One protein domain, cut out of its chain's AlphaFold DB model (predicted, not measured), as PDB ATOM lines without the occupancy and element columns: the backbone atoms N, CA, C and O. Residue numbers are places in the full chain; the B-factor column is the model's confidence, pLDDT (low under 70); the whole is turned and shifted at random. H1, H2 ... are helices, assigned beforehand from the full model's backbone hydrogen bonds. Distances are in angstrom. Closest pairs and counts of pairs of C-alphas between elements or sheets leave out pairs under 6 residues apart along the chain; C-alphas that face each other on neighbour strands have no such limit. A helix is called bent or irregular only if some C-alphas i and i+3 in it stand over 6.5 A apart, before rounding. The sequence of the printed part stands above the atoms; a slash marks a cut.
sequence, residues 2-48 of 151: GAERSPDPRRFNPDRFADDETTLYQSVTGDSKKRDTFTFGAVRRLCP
ATOM      1  N   GLY A   2      81.729 113.260  88.061       69.56
ATOM      2  CA  GLY A   2      82.560 114.180  87.274       69.56
ATOM      3  C   GLY A   2      82.600 113.787  85.795       69.56
ATOM      4  O   GLY A   2      82.439 112.610  85.471       69.56
ATOM      5  N   ALA A   3      82.829 114.764  84.913       74.69
ATOM      6  CA  ALA A   3      82.863 114.559  83.461       74.69
ATOM      7  C   ALA A   3      83.959 113.573  83.006       74.69
ATOM      8  O   ALA A   3      83.787 112.892  82.008       74.69
ATOM      9  N   GLU A   4      85.055 113.446  83.761       80.50
ATOM     10  CA  GLU A   4      86.144 112.498  83.474       80.50
ATOM     11  C   GLU A   4      85.690 111.033  83.606       80.50
ATOM     12  O   GLU A   4      85.910 110.219  82.714       80.50
ATOM     13  N   ARG A   5      84.989 110.704  84.697       81.06
ATOM     14  CA  ARG A   5      84.459 109.357  84.960       81.06
ATOM     15  C   ARG A   5      83.167 109.078  84.195       81.06
ATOM     16  O   ARG A   5      82.843 107.930  83.894       81.06
ATOM     17  N   SER A   6      82.400 110.126  83.898       85.81
ATOM     18  CA  SER A   6      81.159 110.014  83.144       85.81
ATOM     19  C   SER A   6      81.022 111.121  82.095       85.81
ATOM     20  O   SER A   6      80.333 112.107  82.353       85.81
ATOM     21  N   PRO A   7      81.657 110.956  80.912       86.94
ATOM     22  CA  PRO A   7      81.636 111.963  79.844       86.94
ATOM     23  C   PRO A   7      80.229 112.274  79.322       86.94
ATOM     24  O   PRO A   7      79.913 113.421  79.030       86.94
ATOM     25  N   ASP A   8      79.367 111.256  79.267       89.38
ATOM     26  CA  ASP A   8      77.937 111.388  78.985       89.38
ATOM     27  C   ASP A   8      77.140 110.811  80.169       89.38
ATOM     28  O   ASP A   8      76.843 109.612  80.192       89.38
ATOM     29  N   PRO A   9      76.866 111.618  81.210       86.56
ATOM     30  CA  PRO A   9      76.257 111.133  82.444       86.56
ATOM     31  C   PRO A   9      74.751 110.903  82.331       86.56
ATOM     32  O   PRO A   9      74.176 110.260  83.206       86.56
ATOM     33  N   ARG A  10      74.102 111.431  81.285       87.50
ATOM     34  CA  ARG A  10      72.659 111.267  81.056       87.50
ATOM     35  C   ARG A  10      72.360 110.022  80.225       87.50
ATOM     36  O   ARG A  10      71.260 109.485  80.316       87.50
ATOM     37  N   ARG A  11      73.337 109.520  79.468       90.19
ATOM     38  CA  ARG A  11      73.229 108.245  78.765       90.19
ATOM     39  C   ARG A  11      73.498 107.062  79.689       90.19
ATOM     40  O   ARG A  11      74.584 106.904  80.254       90.19
ATOM     41  N   PHE A  12      72.523 106.157  79.746       90.12
ATOM     42  CA  PHE A  12      72.721 104.828  80.310       90.12
ATOM     43  C   PHE A  12      73.701 104.038  79.429       90.12
ATOM     44  O   PHE A  12      73.387 103.684  78.293       90.12
ATOM     45  N   ASN A  13      74.903 103.804  79.949       91.12
ATOM     46  CA  ASN A  13      75.932 102.985  79.319       91.12
ATOM     47  C   ASN A  13      76.610 102.144  80.413       91.12
ATOM     48  O   ASN A  13      77.389 102.729  81.169       91.12
ATOM     49  N   PRO A  14      76.297 100.840  80.540       91.38
ATOM     50  CA  PRO A  14      76.906  99.979  81.551       91.38
ATOM     51  C   PRO A  14      78.392  99.709  81.277       91.38
ATOM     52  O   PRO A  14      79.158  99.582  82.229       91.38
ATOM     53  N   ASP A  15      78.826  99.731  80.012       92.06
ATOM     54  CA  ASP A  15      80.205  99.411  79.608       92.06
ATOM     55  C   ASP A  15      81.243 100.381  80.191       92.06
ATOM     56  O   ASP A  15      82.428 100.072  80.253       92.06
ATOM     57  N   ARG A  16      80.811 101.545  80.696       89.38
ATOM     58  CA  ARG A  16      81.687 102.478  81.427       89.38
ATOM     59  C   ARG A  16      82.331 101.867  82.679       89.38
ATOM     60  O   ARG A  16      83.263 102.459  83.213       89.38
ATOM     61  N   PHE A  17      81.783 100.759  83.175       90.25
ATOM     62  CA  PHE A  17      82.263 100.032  84.346       90.25
ATOM     63  C   PHE A  17      82.898  98.681  83.978       90.25
ATOM     64  O   PHE A  17      83.192  97.907  84.877       90.25
ATOM     65  N   ALA A  18      83.097  98.374  82.689       91.12
ATOM     66  CA  ALA A  18      83.552  97.050  82.246       91.12
ATOM     67  C   ALA A  18      84.900  96.626  82.858       91.12
ATOM     68  O   ALA A  18      85.067  95.459  83.196       91.12
ATOM     69  N   ASP A  19      85.815  97.580  83.048       90.81
ATOM     70  CA  ASP A  19      87.141  97.360  83.644       90.81
ATOM     71  C   ASP A  19      87.204  97.775  85.130       90.81
ATOM     72  O   ASP A  19      88.284  97.992  85.683       90.81
ATOM     73  N   ASP A  20      86.050  97.961  85.779       90.88
ATOM     74  CA  ASP A  20      85.969  98.282  87.202       90.88
ATOM     75  C   ASP A  20      85.499  97.071  88.011       90.88
ATOM     76  O   ASP A  20      84.318  96.736  88.052       90.88
ATOM     77  N   GLU A  21      86.450  96.434  88.687       91.31
ATOM     78  CA  GLU A  21      86.208  95.271  89.544       91.31
ATOM     79  C   GLU A  21      85.972  95.647  91.015       91.31
ATOM     80  O   GLU A  21      85.953  94.781  91.894       91.31
ATOM     81  N   THR A  22      85.830  96.939  91.329       92.94
ATOM     82  CA  THR A  22      85.607  97.371  92.708       92.94
ATOM     83  C   THR A  22      84.196  97.033  93.177       92.94
ATOM     84  O   THR A  22      83.202  97.230  92.485       92.94
ATOM     85  N   THR A  23      84.098  96.547  94.413       93.06
ATOM     86  CA  THR A  23      82.807  96.443  95.109       93.06
ATOM     87  C   THR A  23      82.245  97.832  95.415       93.06
ATOM     88  O   THR A  23      83.009  98.791  95.571       93.06
ATOM     89  N   LEU A  24      80.930  97.942  95.639       92.50
ATOM     90  CA  LEU A  24      80.290  99.196  96.069       92.50
ATOM     91  C   LEU A  24      81.002  99.801  97.289       92.50
ATOM     92  O   LEU A  24      81.218 101.009  97.364       92.50
ATOM     93  N   TYR A  25      81.412  98.968  98.249       93.44
ATOM     94  CA  TYR A  25      82.137  99.437  99.430       93.44
ATOM     95  C   TYR A  25      83.518 100.011  99.095       93.44
ATOM     96  O   TYR A  25      83.865 101.095  99.572       93.44
ATOM     97  N   GLN A  26      84.304  99.317  98.268       93.50
ATOM     98  CA  GLN A  26      85.625  99.786  97.836       93.50
ATOM     99  C   GLN A  26      85.521 101.076  97.021       93.50
ATOM    100  O   GLN A  26      86.279 102.013  97.265       93.50
ATOM    101  N   SER A  27      84.545 101.164  96.118       92.12
ATOM    102  CA  SER A  27      84.287 102.366  95.326       92.12
ATOM    103  C   SER A  27      83.969 103.580  96.210       92.12
ATOM    104  O   SER A  27      84.505 104.673  96.018       92.12
ATOM    105  N   VAL A  28      83.127 103.400  97.233       91.56
ATOM    106  CA  VAL A  28      82.705 104.497  98.116       91.56
ATOM    107  C   VAL A  28      83.795 104.930  99.108       91.56
ATOM    108  O   VAL A  28      83.822 106.095  99.514       91.56
ATOM    109  N   THR A  29      84.676 104.013  99.513       91.94
ATOM    110  CA  THR A  29      85.758 104.273 100.485       91.94
ATOM    111  C   THR A  29      87.101 104.628  99.841       91.94
ATOM    112  O   THR A  29      87.990 105.114 100.538       91.94
ATOM    113  N   GLY A  30      87.243 104.411  98.532       89.75
ATOM    114  CA  GLY A  30      88.438 104.717  97.752       89.75
ATOM    115  C   GLY A  30      88.493 106.150  97.213       89.75
ATOM    116  O   GLY A  30      87.994 107.103  97.816       89.75
ATOM    117  N   ASP A  31      89.137 106.309  96.055       89.31
ATOM    118  CA  ASP A  31      89.269 107.598  95.369       89.31
ATOM    119  C   ASP A  31      87.899 108.114  94.899       89.31
ATOM    120  O   ASP A  31      87.235 107.512  94.051       89.31
ATOM    121  N   SER A  32      87.500 109.281  95.406       87.25
ATOM    122  CA  SER A  32      86.216 109.910  95.087       87.25
ATOM    123  C   SER A  32      86.037 110.224  93.600       87.25
ATOM    124  O   SER A  32      84.897 110.301  93.137       87.25
ATOM    125  N   LYS A  33      87.129 110.364  92.834       87.19
ATOM    126  CA  LYS A  33      87.078 110.552  91.376       87.19
ATOM    127  C   LYS A  33      86.717 109.273  90.623       87.19
ATOM    128  O   LYS A  33      86.142 109.351  89.538       87.19
ATOM    129  N   LYS A  34      87.039 108.109  91.193       86.25
ATOM    130  CA  LYS A  34      86.776 106.785  90.605       86.25
ATOM    131  C   LYS A  34      85.443 106.189  91.050       86.25
ATOM    132  O   LYS A  34      84.973 105.233  90.445       86.25
ATOM    133  N   ARG A  35      84.820 106.794  92.060       88.44
ATOM    134  CA  ARG A  35      83.562 106.355  92.653       88.44
ATOM    135  C   ARG A  35      82.437 106.199  91.622       88.44
ATOM    136  O   ARG A  35      82.155 107.103  90.834       88.44
ATOM    137  N   ASP A  36      81.763 105.061  91.684       87.31
ATOM    138  CA  ASP A  36      80.631 104.661  90.843       87.31
ATOM    139  C   ASP A  36      79.307 105.360  91.210       87.31
ATOM    140  O   ASP A  36      78.560 105.793  90.332       87.31
ATOM    141  N   THR A  37      79.018 105.527  92.503       86.81
ATOM    142  CA  THR A  37      77.767 106.103  93.001       86.81
ATOM    143  C   THR A  37      77.939 106.852  94.314       86.81
ATOM    144  O   THR A  37      78.599 106.387  95.238       86.81
ATOM    145  N   PHE A  38      77.267 107.998  94.449       88.88
ATOM    146  CA  PHE A  38      77.251 108.797  95.680       88.88
ATOM    147  C   PHE A  38      76.063 108.483  96.609       88.88
ATOM    148  O   PHE A  38      75.983 109.033  97.706       88.88
ATOM    149  N   THR A  39      75.177 107.562  96.216       89.25
ATOM    150  CA  THR A  39      73.917 107.262  96.922       89.25
ATOM    151  C   THR A  39      74.121 106.712  98.336       89.25
ATOM    152  O   THR A  39      73.314 106.970  99.221       89.25
ATOM    153  N   PHE A  40      75.220 105.998  98.586       91.38
ATOM    154  CA  PHE A  40      75.477 105.359  99.883       91.38
ATOM    155  C   PHE A  40      76.151 106.272 100.921       91.38
ATOM    156  O   PHE A  40      76.599 105.790 101.957       91.38
ATOM    157  N   GLY A  41      76.236 107.583 100.679       89.94
ATOM    158  CA  GLY A  41      76.845 108.524 101.626       89.94
ATOM    159  C   GLY A  41      78.372 108.452 101.639       89.94
ATOM    160  O   GLY A  41      78.993 108.063 100.651       89.94
ATOM    161  N   ALA A  42      79.009 108.889 102.723       89.56
ATOM    162  CA  ALA A  42      80.468 108.907 102.829       89.56
ATOM    163  C   ALA A  42      80.935 108.870 104.289       89.56
ATOM    164  O   ALA A  42      80.244 109.349 105.195       89.56
ATOM    165  N   VAL A  43      82.156 108.368 104.495       85.75
ATOM    166  CA  VAL A  43      82.879 108.416 105.776       85.75
ATOM    167  C   VAL A  43      82.005 107.889 106.931       85.75
ATOM    168  O   VAL A  43      81.468 106.791 106.842       85.75
ATOM    169  N   ARG A  44      81.808 108.668 108.009       89.62
ATOM    170  CA  ARG A  44      81.079 108.253 109.223       89.62
ATOM    171  C   ARG A  44      79.577 108.048 109.008       89.62
ATOM    172  O   ARG A  44      78.910 107.540 109.899       89.62
ATOM    173  N   ARG A  45      79.035 108.490 107.869       91.31
ATOM    174  CA  ARG A  45      77.619 108.338 107.493       91.31
ATOM    175  C   ARG A  45      77.475 107.476 106.238       91.31
ATOM    176  O   ARG A  45      76.583 107.705 105.426       91.31
ATOM    177  N   LEU A  46      78.388 106.521 106.057       92.62
ATOM    178  CA  LEU A  46      78.257 105.474 105.053       92.62
ATOM    179  C   LEU A  46      77.021 104.620 105.355       92.62
ATOM    180  O   LEU A  46      76.771 104.273 106.510       92.62
ATOM    181  N   CYS A  47      76.265 104.269 104.318       93.06
ATOM    182  CA  CYS A  47      75.127 103.370 104.438       93.06
ATOM    183  C   CYS A  47      75.572 102.030 105.054       93.06
ATOM    184  O   CYS A  47      76.371 101.319 104.436       93.06
ATOM    185  N   PRO A  48      75.034 101.635 106.223       93.12
ATOM    186  CA  PRO A  48      75.412 100.373 106.858       93.12
ATOM    187  C   PRO A  48      74.949  99.151 106.047       93.12
ATOM    188  O   PRO A  48      75.499  98.064 106.194       93.12
TER     189      PRO A  48
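What this domain is: This is residues 2 to 48 of the 151 residues of an uncharacterized protein of Fonsecaea multimorphosa CBS 102226 (UniProt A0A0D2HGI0). This is a winding stretch of chain with little regular structure: two short helices in a mostly unnamed course, H1 toward one end of the long axis and H2 in the other half, where residues 30 to 48 loop past H2. Residues 9 to 15 stick out at H1's end. The printed part has 47 residues with two named helices, H1 then H2, holding 10 of them, and no named strand; the class is all helix. It is elongated, 31 by 20 by 16 A, yet only just compact, close to loose, with a radius of gyration of the C-alphas of 11.2 A.

How they stand to each other: H1, residues 14 to 17, and H2, residues 24 to 29, are apart, joined by a short link of 6 residues. In H2 every O i to N i+4 pair is within hydrogen-bond range; H1 is too short for such a pair, but its one O i to N i+3 pair is within range.

Where its parts are: H1 begins at C-alpha 14 (76.906, 99.979, 81.551) and is neither bent nor irregular, but only just: C-alphas 14 and 17 are 6.0 A apart. H2, 8.7 A from first to last C-alpha, ends at C-alpha 29 (85.758, 104.273, 100.485).

The domain as a whole: The C-alphas farthest apart, of Arg 11 and Arg 44, are 31.5 A apart. The printed part has no cut. Its mean pLDDT is 88.9, with Gly 2 under 70.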